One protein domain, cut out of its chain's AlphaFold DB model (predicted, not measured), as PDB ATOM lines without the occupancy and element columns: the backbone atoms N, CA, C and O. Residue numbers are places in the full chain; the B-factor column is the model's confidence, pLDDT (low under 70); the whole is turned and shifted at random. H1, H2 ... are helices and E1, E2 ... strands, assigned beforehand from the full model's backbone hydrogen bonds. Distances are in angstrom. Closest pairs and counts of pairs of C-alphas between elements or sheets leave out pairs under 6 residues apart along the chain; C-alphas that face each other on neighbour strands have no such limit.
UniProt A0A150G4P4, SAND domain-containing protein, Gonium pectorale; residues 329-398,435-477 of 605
ATOM      1  N   ASP A 329     -47.735 -63.141  39.123       74.31
ATOM      2  CA  ASP A 329     -46.418 -62.475  39.156       74.31
ATOM      3  C   ASP A 329     -45.998 -61.851  37.807       74.31
ATOM      4  O   ASP A 329     -44.862 -61.408  37.633       74.31
ATOM      5  N   GLY A 330     -46.912 -61.793  36.835       88.88
ATOM      6  CA  GLY A 330     -46.665 -61.182  35.531       88.88
ATOM      7  C   GLY A 330     -46.566 -59.652  35.564       88.88
ATOM      8  O   GLY A 330     -47.077 -58.970  36.457       88.88
ATOM      9  N   ALA A 331     -45.971 -59.097  34.512       93.25
ATOM     10  CA  ALA A 331     -46.044 -57.679  34.189       93.25
ATOM     11  C   ALA A 331     -46.432 -57.481  32.718       93.25
ATOM     12  O   ALA A 331     -46.153 -58.329  31.872       93.25
ATOM     13  N   VAL A 332     -47.068 -56.353  32.411       93.88
ATOM     14  CA  VAL A 332     -47.508 -56.005  31.053       93.88
ATOM     15  C   VAL A 332     -46.770 -54.758  30.579       93.88
ATOM     16  O   VAL A 332     -46.692 -53.760  31.297       93.88
ATOM     17  N   ALA A 333     -46.230 -54.798  29.362       94.12
ATOM     18  CA  ALA A 333     -45.559 -53.655  28.756       94.12
ATOM     19  C   ALA A 333     -46.558 -52.510  28.507       94.12
ATOM     20  O   ALA A 333     -47.570 -52.686  27.824       94.12
ATOM     21  N   VAL A 334     -46.267 -51.323  29.037       96.25
ATOM     22  CA  VAL A 334     -47.132 -50.140  28.931       96.25
ATOM     23  C   VAL A 334     -46.377 -48.914  28.429       96.25
ATOM     24  O   VAL A 334     -45.154 -48.811  28.542       96.25
ATOM     25  N   LEU A 335     -47.124 -47.968  27.866       95.44
ATOM     26  CA  LEU A 335     -46.619 -46.699  27.361       95.44
ATOM     27  C   LEU A 335     -47.598 -45.568  27.705       95.44
ATOM     28  O   LEU A 335     -48.805 -45.701  27.500       95.44
ATOM     29  N   CYS A 336     -47.090 -44.442  28.200       94.19
ATOM     30  CA  CYS A 336     -47.871 -43.227  28.440       94.19
ATOM     31  C   CYS A 336     -47.061 -42.021  27.966       94.19
ATOM     32  O   CYS A 336     -45.926 -41.863  28.392       94.19
ATOM     33  N   ASN A 337     -47.613 -41.193  27.069       92.25
ATOM     34  CA  ASN A 337     -46.927 -40.032  26.476       92.25
ATOM     35  C   ASN A 337     -45.455 -40.312  26.075       92.25
ATOM     36  O   ASN A 337     -44.531 -39.616  26.484       92.25
ATOM     37  N   HIS A 338     -45.238 -41.385  25.305       90.06
ATOM     38  CA  HIS A 338     -43.922 -41.916  24.895       90.06
ATOM     39  C   HIS A 338     -43.033 -42.509  26.004       90.06
ATOM     40  O   HIS A 338     -42.048 -43.170  25.681       90.06
ATOM     41  N   LEU A 339     -43.379 -42.354  27.281       93.69
ATOM     42  CA  LEU A 339     -42.661 -42.967  28.393       93.69
ATOM     43  C   LEU A 339     -43.020 -44.455  28.507       93.69
ATOM     44  O   LEU A 339     -44.191 -44.809  28.662       93.69
ATOM     45  N   GLY A 340     -42.014 -45.327  28.423       94.25
ATOM     46  CA  GLY A 340     -42.172 -46.772  28.590       94.25
ATOM     47  C   GLY A 340     -42.203 -47.205  30.059       94.25
ATOM     48  O   GLY A 340     -41.505 -46.641  30.905       94.25
ATOM     49  N   GLY A 341     -42.986 -48.238  30.355       95.50
ATOM     50  CA  GLY A 341     -43.089 -48.842  31.681       95.50
ATOM     51  C   GLY A 341     -43.503 -50.314  31.634       95.50
ATOM     52  O   GLY A 341     -43.881 -50.836  30.585       95.50
ATOM     53  N   ALA A 342     -43.471 -50.970  32.790       95.75
ATOM     54  CA  ALA A 342     -44.032 -52.301  33.004       95.75
ATOM     55  C   ALA A 342     -45.080 -52.240  34.119       95.75
ATOM     56  O   ALA A 342     -44.741 -51.907  35.253       95.75
ATOM     57  N   PHE A 343     -46.343 -52.542  33.818       96.69
ATOM     58  CA  PHE A 343     -47.395 -52.639  34.828       96.69
ATOM     59  C   PHE A 343     -47.320 -54.006  35.518       96.69
ATOM     60  O   PHE A 343     -47.635 -55.024  34.907       96.69
ATOM     61  N   LEU A 344     -46.865 -54.020  36.770       95.62
ATOM     62  CA  LEU A 344     -46.685 -55.199  37.614       95.62
ATOM     63  C   LEU A 344     -48.053 -55.635  38.161       95.62
ATOM     64  O   LEU A 344     -48.644 -54.917  38.975       95.62
ATOM     65  N   LEU A 345     -48.559 -56.794  37.727       94.12
ATOM     66  CA  LEU A 345     -49.933 -57.228  38.010       94.12
ATOM     67  C   LEU A 345     -50.168 -57.440  39.507       94.12
ATOM     68  O   LEU A 345     -51.100 -56.868  40.059       94.12
ATOM     69  N   ARG A 346     -49.268 -58.157  40.186       93.31
ATOM     70  CA  ARG A 346     -49.325 -58.398  41.638       93.31
ATOM     71  C   ARG A 346     -49.382 -57.134  42.498       93.31
ATOM     72  O   ARG A 346     -49.997 -57.142  43.560       93.31
ATOM     73  N   HIS A 347     -48.713 -56.065  42.067       94.62
ATOM     74  CA  HIS A 347     -48.497 -54.867  42.890       94.62
ATOM     75  C   HIS A 347     -49.369 -53.675  42.480       94.62
ATOM     76  O   HIS A 347     -49.435 -52.686  43.211       94.62
ATOM     77  N   HIS A 348     -50.021 -53.745  41.315       96.06
ATOM     78  CA  HIS A 348     -50.755 -52.644  40.681       96.06
ATOM     79  C   HIS A 348     -49.917 -51.357  40.498       96.06
ATOM     80  O   HIS A 348     -50.428 -50.235  40.589       96.06
ATOM     81  N   LEU A 349     -48.618 -51.514  40.223       96.25
ATOM     82  CA  LEU A 349     -47.662 -50.422  40.006       96.25
ATOM     83  C   LEU A 349     -47.044 -50.500  38.610       96.25
ATOM     84  O   LEU A 349     -46.879 -51.577  38.055       96.25
ATOM     85  N   VAL A 350     -46.641 -49.359  38.062       96.75
ATOM     86  CA  VAL A 350     -45.818 -49.246  36.860       96.75
ATOM     87  C   VAL A 350     -44.360 -49.042  37.265       96.75
ATOM     88  O   VAL A 350     -43.996 -47.987  37.791       96.75
ATOM     89  N   ALA A 351     -43.504 -50.019  36.975       96.00
ATOM     90  CA  ALA A 351     -42.062 -49.815  36.969       96.00
ATOM     91  C   ALA A 351     -41.703 -48.959  35.744       96.00
ATOM     92  O   ALA A 351     -41.838 -49.407  34.603       96.00
ATOM     93  N   CYS A 352     -41.302 -47.705  35.962       95.44
ATOM     94  CA  CYS A 352     -40.918 -46.802  34.878       95.44
ATOM     95  C   CYS A 352     -39.548 -47.203  34.302       95.44
ATOM     96  O   CYS A 352     -38.635 -47.556  35.052       95.44
ATOM     97  N   LEU A 353     -39.400 -47.139  32.974       92.81
ATOM     98  CA  LEU A 353     -38.167 -47.508  32.266       92.81
ATOM     99  C   LEU A 353     -37.304 -46.299  31.858       92.81
ATOM    100  O   LEU A 353     -36.310 -46.475  31.161       92.81
ATOM    101  N   CYS A 354     -37.654 -45.079  32.280       90.94
ATOM    102  CA  CYS A 354     -36.837 -43.893  32.012       90.94
ATOM    103  C   CYS A 354     -35.527 -43.907  32.819       90.94
ATOM    104  O   CYS A 354     -35.479 -44.468  33.918       90.94
ATOM    105  N   ALA A 355     -34.484 -43.244  32.308       87.38
ATOM    106  CA  ALA A 355     -33.172 -43.184  32.957       87.38
ATOM    107  C   ALA A 355     -33.263 -42.706  34.419       87.38
ATOM    108  O   ALA A 355     -32.731 -43.356  35.312       87.38
ATOM    109  N   SER A 356     -34.037 -41.650  34.697       87.94
ATOM    110  CA  SER A 356     -34.193 -41.087  36.048       87.94
ATOM    111  C   SER A 356     -34.873 -42.029  37.054       87.94
ATOM    112  O   SER A 356     -34.603 -41.936  38.247       87.94
ATOM    113  N   CYS A 357     -35.757 -42.932  36.608       88.38
ATOM    114  CA  CYS A 357     -36.377 -43.942  37.481       88.38
ATOM    115  C   CYS A 357     -35.575 -45.248  37.551       88.38
ATOM    116  O   CYS A 357     -35.701 -45.985  38.530       88.38
ATOM    117  N   ARG A 358     -34.772 -45.542  36.522       86.50
ATOM    118  CA  ARG A 358     -33.853 -46.684  36.486       86.50
ATOM    119  C   ARG A 358     -32.633 -46.449  37.378       86.50
ATOM    120  O   ARG A 358     -32.233 -47.370  38.082       86.50
ATOM    121  N   ASN A 359     -32.090 -45.234  37.365       83.50
ATOM    122  CA  ASN A 359     -30.801 -44.883  37.960       83.50
ATOM    123  C   ASN A 359     -30.958 -44.147  39.305       83.50
ATOM    124  O   ASN A 359     -30.191 -43.235  39.592       83.50
ATOM    125  N   VAL A 360     -31.962 -44.494  40.122       77.50
ATOM    126  CA  VAL A 360     -32.096 -43.923  41.477       77.50
ATOM    127  C   VAL A 360     -30.926 -44.442  42.328       77.50
ATOM    128  O   VAL A 360     -30.861 -45.650  42.572       77.50
ATOM    129  N   PRO A 361     -29.982 -43.587  42.762       66.62
ATOM    130  CA  PRO A 361     -28.760 -44.062  43.395       66.62
ATOM    131  C   PRO A 361     -29.010 -44.519  44.840       66.62
ATOM    132  O   PRO A 361     -29.762 -43.892  45.583       66.62
ATOM    133  N   GLY A 362     -28.310 -45.579  45.259       57.03
ATOM    134  CA  GLY A 362     -27.978 -45.790  46.675       57.03
ATOM    135  C   GLY A 362     -28.918 -46.629  47.549       57.03
ATOM    136  O   GLY A 362     -28.793 -46.538  48.764       57.03
ATOM    137  N   GLY A 363     -29.829 -47.450  47.005       66.44
ATOM    138  CA  GLY A 363     -30.719 -48.257  47.868       66.44
ATOM    139  C   GLY A 363     -31.119 -49.656  47.402       66.44
ATOM    140  O   GLY A 363     -31.831 -50.336  48.132       66.44
ATOM    141  N   GLY A 364     -30.750 -50.090  46.191       82.62
ATOM    142  CA  GLY A 364     -31.333 -51.313  45.616       82.62
ATOM    143  C   GLY A 364     -32.862 -51.226  45.475       82.62
ATOM    144  O   GLY A 364     -33.541 -52.245  45.484       82.62
ATOM    145  N   LEU A 365     -33.404 -50.009  45.368       85.12
ATOM    146  CA  LEU A 365     -34.824 -49.705  45.215       85.12
ATOM    147  C   LEU A 365     -35.062 -49.090  43.834       85.12
ATOM    148  O   LEU A 365     -34.303 -48.226  43.395       85.12
ATOM    149  N   ARG A 366     -36.148 -49.481  43.164       87.31
ATOM    150  CA  ARG A 366     -36.646 -48.813  41.954       87.31
ATOM    151  C   ARG A 366     -37.887 -47.989  42.271       87.31
ATOM    152  O   ARG A 366     -38.814 -48.469  42.925       87.31
ATOM    153  N   GLY A 367     -37.932 -46.776  41.720       88.19
ATOM    154  CA  GLY A 367     -39.110 -45.914  41.776       88.19
ATOM    155  C   GLY A 367     -40.253 -46.496  40.945       88.19
ATOM    156  O   GLY A 367     -40.259 -46.382  39.716       88.19
ATOM    157  N   CYS A 368     -41.224 -47.110  41.617       94.75
ATOM    158  CA  CYS A 368     -42.436 -47.637  41.004       94.75
ATOM    159  C   CYS A 368     -43.592 -46.655  41.209       94.75
ATOM    160  O   CYS A 368     -43.720 -46.003  42.243       94.75
ATOM    161  N   TRP A 369     -44.456 -46.526  40.214       96.19
ATOM    162  CA  TRP A 369     -45.496 -45.501  40.192       96.19
ATOM    163  C   TRP A 369     -46.871 -46.146  40.242       96.19
ATOM    164  O   TRP A 369     -47.104 -47.153  39.585       96.19
ATOM    165  N   THR A 370     -47.830 -45.562  40.952       96.44
ATOM    166  CA  THR A 370     -49.231 -45.934  40.699       96.44
ATOM    167  C   THR A 370     -49.619 -45.465  39.295       96.44
ATOM    168  O   THR A 370     -48.990 -44.535  38.789       96.44
ATOM    169  N   PRO A 371     -50.641 -46.030  38.631       96.44
ATOM    170  CA  PRO A 371     -51.002 -45.609  37.275       96.44
ATOM    171  C   PRO A 371     -51.225 -44.092  37.132       96.44
ATOM    172  O   PRO A 371     -50.768 -43.479  36.174       96.44
ATOM    173  N   ILE A 372     -51.827 -43.455  38.144       95.38
ATOM    174  CA  ILE A 372     -52.006 -41.994  38.199       95.38
ATOM    175  C   ILE A 372     -50.658 -41.266  38.364       95.38
ATOM    176  O   ILE A 372     -50.444 -40.207  37.777       95.38
ATOM    177  N   GLY A 373     -49.743 -41.811  39.172       95.31
ATOM    178  CA  GLY A 373     -48.386 -41.284  39.313       95.31
ATOM    179  C   GLY A 373     -47.563 -41.421  38.031       95.31
ATOM    180  O   GLY A 373     -46.859 -40.486  37.669       95.31
ATOM    181  N   PHE A 374     -47.703 -42.536  37.309       95.81
ATOM    182  CA  PHE A 374     -47.017 -42.782  36.041       95.81
ATOM    183  C   PHE A 374     -47.514 -41.845  34.937       95.81
ATOM    184  O   PHE A 374     -46.704 -41.268  34.219       95.81
ATOM    185  N   GLU A 375     -48.832 -41.625  34.850       95.31
ATOM    186  CA  GLU A 375     -49.429 -40.633  33.948       95.31
ATOM    187  C   GLU A 375     -48.834 -39.232  34.192       95.31
ATOM    188  O   GLU A 375     -48.379 -38.576  33.254       95.31
ATOM    189  N   GLN A 376     -48.752 -38.798  35.454       94.06
ATOM    190  CA  GLN A 376     -48.137 -37.515  35.812       94.06
ATOM    191  C   GLN A 376     -46.628 -37.464  35.549       94.06
ATOM    192  O   GLN A 376     -46.132 -36.450  35.062       94.06
ATOM    193  N   HIS A 377     -45.896 -38.540  35.846       94.44
ATOM    194  CA  HIS A 377     -44.461 -38.641  35.579       94.44
ATOM    195  C   HIS A 377     -44.158 -38.587  34.071       94.44
ATOM    196  O   HIS A 377     -43.178 -37.972  33.661       94.44
ATOM    197  N   ALA A 378     -45.058 -39.116  33.241       94.50
ATOM    198  CA  ALA A 378     -45.051 -38.958  31.789       94.50
ATOM    199  C   ALA A 378     -45.499 -37.560  31.299       94.50
ATOM    200  O   ALA A 378     -45.736 -37.367  30.109       94.50
ATOM    201  N   GLY A 379     -45.650 -36.570  32.186       93.75
ATOM    202  CA  GLY A 379     -45.988 -35.186  31.833       93.75
ATOM    203  C   GLY A 379     -47.464 -34.937  31.496       93.75
ATOM    204  O   GLY A 379     -47.829 -33.818  31.133       93.75
ATOM    205  N   MET A 380     -48.340 -35.936  31.631       90.81
ATOM    206  CA  MET A 380     -49.776 -35.743  31.422       90.81
ATOM    207  C   MET A 380     -50.387 -35.040  32.640       90.81
ATOM    208  O   MET A 380     -50.193 -35.450  33.787       90.81
ATOM    209  N   ARG A 381     -51.170 -33.977  32.408       84.19
ATOM    210  CA  ARG A 381     -51.805 -33.180  33.473       84.19
ATOM    211  C   ARG A 381     -52.897 -33.956  34.217       84.19
ATOM    212  O   ARG A 381     -54.077 -33.756  33.946       84.19
ATOM    213  N   SER A 382     -52.499 -34.790  35.182       69.31
ATOM    214  CA  SER A 382     -53.305 -35.323  36.297       69.31
ATOM    215  C   SER A 382     -54.774 -35.644  35.981       69.31
ATOM    216  O   SER A 382     -55.671 -35.365  36.788       69.31
ATOM    217  N   SER A 383     -55.046 -36.217  34.814       68.25
ATOM    218  CA  SER A 383     -56.406 -36.576  34.458       68.25
ATOM    219  C   SER A 383     -56.785 -37.802  35.290       68.25
ATOM    220  O   SER A 383     -55.966 -38.687  35.504       68.25
ATOM    221  N   LYS A 384     -58.028 -37.931  35.767       76.50
ATOM    222  CA  LYS A 384     -58.478 -39.202  36.380       76.50
ATOM    223  C   LYS A 384     -58.729 -40.285  35.310       76.50
ATOM    224  O   LYS A 384     -59.582 -41.146  35.492       76.50
ATOM    225  N   LYS A 385     -58.026 -40.206  34.171       88.81
ATOM    226  CA  LYS A 385     -58.219 -41.014  32.963       88.81
ATOM    227  C   LYS A 385     -56.988 -41.865  32.629       88.81
ATOM    228  O   LYS A 385     -56.893 -42.307  31.488       88.81
ATOM    229  N   TRP A 386     -56.119 -42.170  33.601       94.06
ATOM    230  CA  TRP A 386     -55.014 -43.141  33.479       94.06
ATOM    231  C   TRP A 386     -55.422 -44.437  32.754       94.06
ATOM    232  O   TRP A 386     -54.677 -44.941  31.916       94.06
ATOM    233  N   LYS A 387     -56.652 -44.923  33.007       95.06
ATOM    234  CA  LYS A 387     -57.278 -46.072  32.327       95.06
ATOM    235  C   LYS A 387     -57.315 -45.946  30.795       95.06
ATOM    236  O   LYS A 387     -57.356 -46.966  30.119       95.06
ATOM    237  N   ASN A 388     -57.306 -44.729  30.255       94.56
ATOM    238  CA  ASN A 388     -57.371 -44.408  28.826       94.56
ATOM    239  C   ASN A 388     -56.065 -43.818  28.275       94.56
ATOM    240  O   ASN A 388     -55.801 -43.960  27.082       94.56
ATOM    241  N   SER A 389     -55.267 -43.130  29.097       93.69
ATOM    242  CA  SER A 389     -54.002 -42.520  28.669       93.69
ATOM    243  C   SER A 389     -52.831 -43.499  28.660       93.69
ATOM    244  O   SER A 389     -51.997 -43.418  27.757       93.69
ATOM    245  N   ILE A 390     -52.789 -44.454  29.593       96.25
ATOM    246  CA  ILE A 390     -51.811 -45.542  29.556       96.25
ATOM    247  C   ILE A 390     -52.274 -46.571  28.521       96.25
ATOM    248  O   ILE A 390     -53.401 -47.070  28.579       96.25
ATOM    249  N   ARG A 391     -51.403 -46.882  27.563       95.88
ATOM    250  CA  ARG A 391     -51.628 -47.853  26.486       95.88
ATOM    251  C   ARG A 391     -50.782 -49.095  26.702       95.88
ATOM    252  O   ARG A 391     -49.690 -48.997  27.257       95.88
ATOM    253  N   LEU A 392     -51.252 -50.240  26.224       95.69
ATOM    254  CA  LEU A 392     -50.401 -51.420  26.114       95.69
ATOM    255  C   LEU A 392     -49.397 -51.230  24.976       95.69
ATOM    256  O   LEU A 392     -49.769 -50.832  23.866       95.69
ATOM    257  N   ARG A 393     -48.129 -51.550  25.240       92.31
ATOM    258  CA  ARG A 393     -47.099 -51.643  24.207       92.31
ATOM    259  C   ARG A 393     -47.108 -53.067  23.661       92.31
ATOM    260  O   ARG A 393     -46.649 -53.984  24.332       92.31
ATOM    261  N   VAL A 394     -47.591 -53.238  22.435       84.69
ATOM    262  CA  VAL A 394     -47.355 -54.481  21.693       84.69
ATOM    263  C   VAL A 394     -45.887 -54.524  21.286       84.69
ATOM    264  O   VAL A 394     -45.347 -53.554  20.750       84.69
ATOM    265  N   LEU A 395     -45.231 -55.638  21.604       74.38
ATOM    266  CA  LEU A 395     -43.906 -55.946  21.084       74.38
ATOM    267  C   LEU A 395     -44.068 -56.370  19.618       74.38
ATOM    268  O   LEU A 395     -44.980 -57.147  19.326       74.38
ATOM    269  N   PRO A 396     -43.241 -55.863  18.686       69.88
ATOM    270  CA  PRO A 396     -43.319 -56.289  17.296       69.88
ATOM    271  C   PRO A 396     -43.072 -57.806  17.211       69.88
ATOM    272  O   PRO A 396     -42.198 -58.311  17.921       69.88
ATOM    273  N   PRO A 397     -43.800 -58.547  16.355       58.19
ATOM    274  CA  PRO A 397     -43.749 -60.011  16.334       58.19
ATOM    275  C   PRO A 397     -42.349 -60.575  16.046       58.19
ATOM    276  O   PRO A 397     -42.023 -61.659  16.520       58.19
ATOM    277  N   GLN A 398     -41.485 -59.819  15.361       54.31
ATOM    278  CA  GLN A 398     -40.079 -60.184  15.144       54.31
ATOM    279  C   GLN A 398     -39.280 -60.309  16.459       54.31
ATOM    280  O   GLN A 398     -38.460 -61.215  16.589       54.31
ATOM    281  N   ALA A 435     -53.102 -53.691  19.505       66.06
ATOM    282  CA  ALA A 435     -52.002 -52.767  19.764       66.06
ATOM    283  C   ALA A 435     -52.532 -51.346  20.016       66.06
ATOM    284  O   ALA A 435     -53.341 -50.832  19.248       66.06
ATOM    285  N   GLY A 436     -52.117 -50.714  21.120       80.12
ATOM    286  CA  GLY A 436     -52.647 -49.405  21.523       80.12
ATOM    287  C   GLY A 436     -53.996 -49.433  22.264       80.12
ATOM    288  O   GLY A 436     -54.525 -48.367  22.604       80.12
ATOM    289  N   SER A 437     -54.537 -50.614  22.589       93.00
ATOM    290  CA  SER A 437     -55.605 -50.741  23.590       93.00
ATOM    291  C   SER A 437     -55.185 -50.083  24.909       93.00
ATOM    292  O   SER A 437     -54.003 -50.042  25.271       93.00
ATOM    293  N   SER A 438     -56.144 -49.474  25.606       95.50
ATOM    294  CA  SER A 438     -55.845 -48.811  26.869       95.50
ATOM    295  C   SER A 438     -55.680 -49.828  27.997       95.50
ATOM    296  O   SER A 438     -56.345 -50.865  28.016       95.50
ATOM    297  N   LEU A 439     -54.808 -49.518  28.960       95.56
ATOM    298  CA  LEU A 439     -54.575 -50.376  30.120       95.56
ATOM    299  C   LEU A 439     -55.877 -50.617  30.897       95.56
ATOM    300  O   LEU A 439     -56.108 -51.728  31.351       95.56
ATOM    301  N   GLY A 440     -56.759 -49.618  30.998       95.62
ATOM    302  CA  GLY A 440     -58.072 -49.773  31.622       95.62
ATOM    303  C   GLY A 440     -58.938 -50.821  30.930       95.62
ATOM    304  O   GLY A 440     -59.402 -51.735  31.596       95.62
ATOM    305  N   ALA A 441     -59.083 -50.753  29.603       95.25
ATOM    306  CA  ALA A 441     -59.874 -51.730  28.850       95.25
ATOM    307  C   ALA A 441     -59.301 -53.158  28.943       95.25
ATOM    308  O   ALA A 441     -60.053 -54.130  28.901       95.25
ATOM    309  N   TRP A 442     -57.979 -53.289  29.089       94.88
ATOM    310  CA  TRP A 442     -57.330 -54.574  29.346       94.88
ATOM    311  C   TRP A 442     -57.603 -55.082  30.768       94.88
ATOM    312  O   TRP A 442     -58.062 -56.208  30.930       94.88
ATOM    313  N   LEU A 443     -57.399 -54.248  31.792       95.06
ATOM    314  CA  LEU A 443     -57.678 -54.593  33.191       95.06
ATOM    315  C   LEU A 443     -59.144 -54.999  33.392       95.06
ATOM    316  O   LEU A 443     -59.414 -56.029  34.004       95.06
ATOM    317  N   ASP A 444     -60.069 -54.236  32.807       94.69
ATOM    318  CA  ASP A 444     -61.511 -54.482  32.884       94.69
ATOM    319  C   ASP A 444     -61.890 -55.812  32.200       94.69
ATOM    320  O   ASP A 444     -62.716 -56.560  32.719       94.69
ATOM    321  N   ARG A 445     -61.229 -56.172  31.086       94.19
ATOM    322  CA  ARG A 445     -61.394 -57.477  30.414       94.19
ATOM    323  C   ARG A 445     -60.834 -58.646  31.230       94.19
ATOM    324  O   ARG A 445     -61.408 -59.729  31.208       94.19
ATOM    325  N   HIS A 446     -59.714 -58.440  31.919       93.12
ATOM    326  CA  HIS A 446     -59.057 -59.466  32.733       93.12
ATOM    327  C   HIS A 446     -59.568 -59.520  34.187       93.12
ATOM    328  O   HIS A 446     -59.054 -60.308  34.977       93.12
ATOM    329  N   GLY A 447     -60.575 -58.713  34.550       94.94
ATOM    330  CA  GLY A 447     -61.152 -58.682  35.899       94.94
ATOM    331  C   GLY A 447     -60.206 -58.140  36.980       94.94
ATOM    332  O   GLY A 447     -60.377 -58.455  38.155       94.94
ATOM    333  N   VAL A 448     -59.195 -57.352  36.600       94.06
ATOM    334  CA  VAL A 448     -58.159 -56.844  37.512       94.06
ATOM    335  C   VAL A 448     -58.551 -55.461  38.033       94.06
ATOM    336  O   VAL A 448     -58.394 -54.448  37.347       94.06
ATOM    337  N   GLU A 449     -59.046 -55.397  39.268       94.75
ATOM    338  CA  GLU A 449     -59.447 -54.132  39.887       94.75
ATOM    339  C   GLU A 449     -58.272 -53.425  40.587       94.75
ATOM    340  O   GLU A 449     -57.752 -53.863  41.615       94.75
ATOM    341  N   VAL A 450     -57.865 -52.273  40.045       94.25
ATOM    342  CA  VAL A 450     -56.817 -51.430  40.636       94.25
ATOM    343  C   VAL A 450     -57.423 -50.474  41.661       94.25
ATOM    344  O   VAL A 450     -58.020 -49.454  41.304       94.25
ATOM    345  N   ALA A 451     -57.217 -50.781  42.942       91.44
ATOM    346  CA  ALA A 451     -57.652 -49.937  44.050       91.44
ATOM    347  C   ALA A 451     -57.086 -48.497  43.950       91.44
ATOM    348  O   ALA A 451     -55.897 -48.309  43.657       91.44
ATOM    349  N   PRO A 452     -57.894 -47.454  44.226       88.94
ATOM    350  CA  PRO A 452     -57.448 -46.068  44.149       88.94
ATOM    351  C   PRO A 452     -56.441 -45.742  45.262       88.94
ATOM    352  O   PRO A 452     -56.788 -45.656  46.439       88.94
ATOM    353  N   SER A 453     -55.190 -45.489  44.880       88.31
ATOM    354  CA  SER A 453     -54.142 -45.033  45.798       88.31
ATOM    355  C   SER A 453     -54.042 -43.504  45.834       88.31
ATOM    356  O   SER A 453     -54.049 -42.845  44.791       88.31
ATOM    357  N   LYS A 454     -53.889 -42.937  47.037       89.38
ATOM    358  CA  LYS A 454     -53.506 -41.522  47.237       89.38
ATOM    359  C   LYS A 454     -52.013 -41.292  46.985       89.38
ATOM    360  O   LYS A 454     -51.607 -40.215  46.560       89.38
ATOM    361  N   GLU A 455     -51.211 -42.311  47.262       92.19
ATOM    362  CA  GLU A 455     -49.768 -42.328  47.076       92.19
ATOM    363  C   GLU A 455     -49.435 -42.525  45.591       92.19
ATOM    364  O   GLU A 455     -50.004 -43.390  44.917       92.19
ATOM    365  N   ARG A 456     -48.543 -41.683  45.059       92.00
ATOM    366  CA  ARG A 456     -48.255 -41.602  43.614       92.00
ATOM    367  C   ARG A 456     -47.064 -42.454  43.188       92.00
ATOM    368  O   ARG A 456     -47.062 -42.994  42.085       92.00
ATOM    369  N   ARG A 457     -46.077 -42.576  44.069       92.19
ATOM    370  CA  ARG A 457     -44.849 -43.351  43.902       92.19
ATOM    371  C   ARG A 457     -44.666 -44.214  45.143       92.19
ATOM    372  O   ARG A 457     -44.924 -43.734  46.240       92.19
ATOM    373  N   ARG A 458     -44.219 -45.448  44.943       91.44
ATOM    374  CA  ARG A 458     -43.729 -46.368  45.967       91.44
ATOM    375  C   ARG A 458     -42.350 -46.830  45.545       91.44
ATOM    376  O   ARG A 458     -42.161 -47.211  44.389       91.44
ATOM    377  N   ASP A 459     -41.408 -46.822  46.464       88.50
ATOM    378  CA  ASP A 459     -40.126 -47.462  46.216       88.50
ATOM    379  C   ASP A 459     -40.272 -48.966  46.486       88.50
ATOM    380  O   ASP A 459     -40.905 -49.383  47.457       88.50
ATOM    381  N   MET A 460     -39.760 -49.782  45.568       90.12
ATOM    382  CA  MET A 460     -39.863 -51.242  45.606       90.12
ATOM    383  C   MET A 460     -38.463 -51.848  45.471       90.12
ATOM    384  O   MET A 460     -37.679 -51.318  44.678       90.12
ATOM    385  N   PRO A 461     -38.139 -52.944  46.185       92.31
ATOM    386  CA  PRO A 461     -36.884 -53.666  45.994       92.31
ATOM    387  C   PRO A 461     -36.631 -53.978  44.516       92.31
ATOM    388  O   PRO A 461     -37.519 -54.432  43.791       92.31
ATOM    389  N   ALA A 462     -35.430 -53.667  44.036       88.69
ATOM    390  CA  ALA A 462     -35.078 -53.798  42.629       88.69
ATOM    391  C   ALA A 462     -35.086 -55.266  42.181       88.69
ATOM    392  O   ALA A 462     -35.437 -55.538  41.036       88.69
ATOM    393  N   ASP A 463     -34.784 -56.201  43.085       90.69
ATOM    394  CA  ASP A 463     -34.890 -57.641  42.855       90.69
ATOM    395  C   ASP A 463     -36.353 -58.098  42.692       90.69
ATOM    396  O   ASP A 463     -36.630 -58.923  41.828       90.69
ATOM    397  N   GLU A 464     -37.297 -57.529  43.452       92.44
ATOM    398  CA  GLU A 464     -38.743 -57.771  43.309       92.44
ATOM    399  C   GLU A 464     -39.251 -57.251  41.955       92.44
ATOM    400  O   GLU A 464     -39.942 -57.972  41.227       92.44
ATOM    401  N   VAL A 465     -38.845 -56.033  41.573       89.88
ATOM    402  CA  VAL A 465     -39.164 -55.467  40.251       89.88
ATOM    403  C   VAL A 465     -38.567 -56.333  39.144       89.88
ATOM    404  O   VAL A 465     -39.276 -56.704  38.211       89.88
ATOM    405  N   GLU A 466     -37.291 -56.709  39.246       89.25
ATOM    406  CA  GLU A 466     -36.649 -57.603  38.282       89.25
ATOM    407  C   GLU A 466     -37.308 -58.978  38.217       89.25
ATOM    408  O   GLU A 466     -37.402 -59.537  37.127       89.25
ATOM    409  N   ARG A 467     -37.786 -59.528  39.336       89.62
ATOM    410  CA  ARG A 467     -38.496 -60.813  39.363       89.62
ATOM    411  C   ARG A 467     -39.801 -60.730  38.574       89.62
ATOM    412  O   ARG A 467     -40.030 -61.584  37.722       89.62
ATOM    413  N   CYS A 468     -40.582 -59.666  38.768       86.38
ATOM    414  CA  CYS A 468     -41.799 -59.410  37.989       86.38
ATOM    415  C   CYS A 468     -41.493 -59.184  36.492       86.38
ATOM    416  O   CYS A 468     -42.198 -59.695  35.623       86.38
ATOM    417  N   LEU A 469     -40.417 -58.453  36.167       86.31
ATOM    418  CA  LEU A 469     -39.973 -58.235  34.779       86.31
ATOM    419  C   LEU A 469     -39.495 -59.535  34.107       86.31
ATOM    420  O   LEU A 469     -39.814 -59.774  32.943       86.31
ATOM    421  N   LYS A 470     -38.764 -60.393  34.829       87.25
ATOM    422  CA  LYS A 470     -38.290 -61.702  34.347       87.25
ATOM    423  C   LYS A 470     -39.448 -62.690  34.176       87.25
ATOM    424  O   LYS A 470     -39.489 -63.396  33.172       87.25
ATOM    425  N   ALA A 471     -40.420 -62.691  35.090       81.81
ATOM    426  CA  ALA A 471     -41.653 -63.468  34.952       81.81
ATOM    427  C   ALA A 471     -42.467 -63.025  33.722       81.81
ATOM    428  O   ALA A 471     -42.900 -63.869  32.938       81.81
ATOM    429  N   ALA A 472     -42.595 -61.714  33.485       75.88
ATOM    430  CA  ALA A 472     -43.193 -61.186  32.258       75.88
ATOM    431  C   ALA A 472     -42.444 -61.657  31.002       75.88
ATOM    432  O   ALA A 472     -43.064 -62.204  30.096       75.88
ATOM    433  N   ALA A 473     -41.114 -61.521  30.982       77.56
ATOM    434  CA  ALA A 473     -40.268 -61.957  29.873       77.56
ATOM    435  C   ALA A 473     -40.416 -63.455  29.555       77.56
ATOM    436  O   ALA A 473     -40.428 -63.828  28.383       77.56
ATOM    437  N   ALA A 474     -40.551 -64.307  30.574       71.00
ATOM    438  CA  ALA A 474     -40.773 -65.740  30.395       71.00
ATOM    439  C   ALA A 474     -42.141 -66.053  29.758       71.00
ATOM    440  O   ALA A 474     -42.247 -66.993  28.975       71.00
ATOM    441  N   VAL A 475     -43.176 -65.258  30.054       60.47
ATOM    442  CA  VAL A 475     -44.535 -65.445  29.514       60.47
ATOM    443  C   VAL A 475     -44.707 -64.822  28.123       60.47
ATOM    444  O   VAL A 475     -45.426 -65.377  27.298       60.47
ATOM    445  N   THR A 476     -44.066 -63.683  27.840       61.34
ATOM    446  CA  THR A 476     -44.259 -62.934  26.580       61.34
ATOM    447  C   THR A 476     -43.249 -63.261  25.481       61.34
ATOM    448  O   THR A 476     -43.320 -62.657  24.414       61.34
ATOM    449  N   GLY A 477     -42.295 -64.160  25.731       53.16
ATOM    450  CA  GLY A 477     -41.198 -64.436  24.804       53.16
ATOM    451  C   GLY A 477     -40.135 -63.336  24.828       53.16
ATOM    452  O   GLY A 477     -40.073 -62.496  23.938       53.16
TER     453      GLY A 477
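AT A GLANCE: This is residues 329 to 398 and 435 to 477 of the 605 residues of the protein "SAND domain-containing protein" of Gonium pectorale (UniProt A0A150G4P4). A strongly twisted sheet of five strands is the core, with the long helix H5 packed over one face and the short helix H2 on the other, in three layers, helices on both faces of a sheet. Two more short helices, H3 and H4, touch each other near the E1 edge of the sheet, and H1 only grazes the sheet near E4. The printed part has 113 residues with five named helices and five named strands, in the order E1 E2 E3 H1 E4 H2 H3 H4 E5 H5; the sheet runs E1 E2 E3 E4 E5, antiparallel throughout. The class is mixed, helices and strands, and the whole is compact, with a radius of gyration of the C-alphas of 13.2 A and spans of 37 by 34 by 25 A.

IN THESE COORDINATES: The strands are E1, residues 331 to 336, 15.7 A long from C-alpha 331 at (-46.044, -57.679, 34.189); E2, residues 339 to 344, 15.8 A; E3, residues 349 to 352, 9.2 A; E4, residues 365 to 369, 12.5 A; and E5, residues 457 to 461, 13.2 A. H5, residues 462 to 476, is the longest helix, 20.6 A, ending with C-alpha 476 at (-44.259, -62.934, 26.580). The shorter helices are H1, residues 355 to 358; H2, residues 371 to 377; H3, residues 386 to 389; and H4, residues 439 to 445.

HOW THE PARTS SIT: E1, E2 and E3 form a meander, each strand the antiparallel neighbour of the one before, with hairpins E1 and E2, and E2 and E3. N 334 and O 341 are 2.9 A apart across E1 and E2, N 344 and O 349 2.8 A across E2 and E3, N 350 and O 369 2.7 A across E3 and E4, and N 366 and O 460 2.8 A across E4 and E5. H5 and H2 are on opposite faces; the closest C-alphas of E1 and H5 are those of Ala 331 and Ala 472, 4.9 A, and of E3 and H2 those of Val 350 and Pro 371, 6.3 A. H2 touches H3, closest at the C-alphas of Ile 372 and Trp 386, 5.7 A. H3 touches H4, closest at the C-alphas of Lys 387 and Gly 440, 3.9 A. H4 only grazes the sheet with residue 439, and H1 only grazes it with residues 356 to 358. Every O i to N i+4 pair is within hydrogen-bond range in H2, H4 and H5; H1 and H3 are too short for one.

THE WHOLE: The C-alphas farthest apart, of Gln 398 and Lys 454, are 39.5 A apart. Residues 399 to 434 are not printed, and C-alphas 398 and 435 are 14.8 A apart across the cut. The link from H4 to E5, 11 residues, is long. The mean pLDDT of the printed part is 88.0; residues 361 to 363, 382 to 383, 396 to 398, 435 and 475 to 477 are under 70.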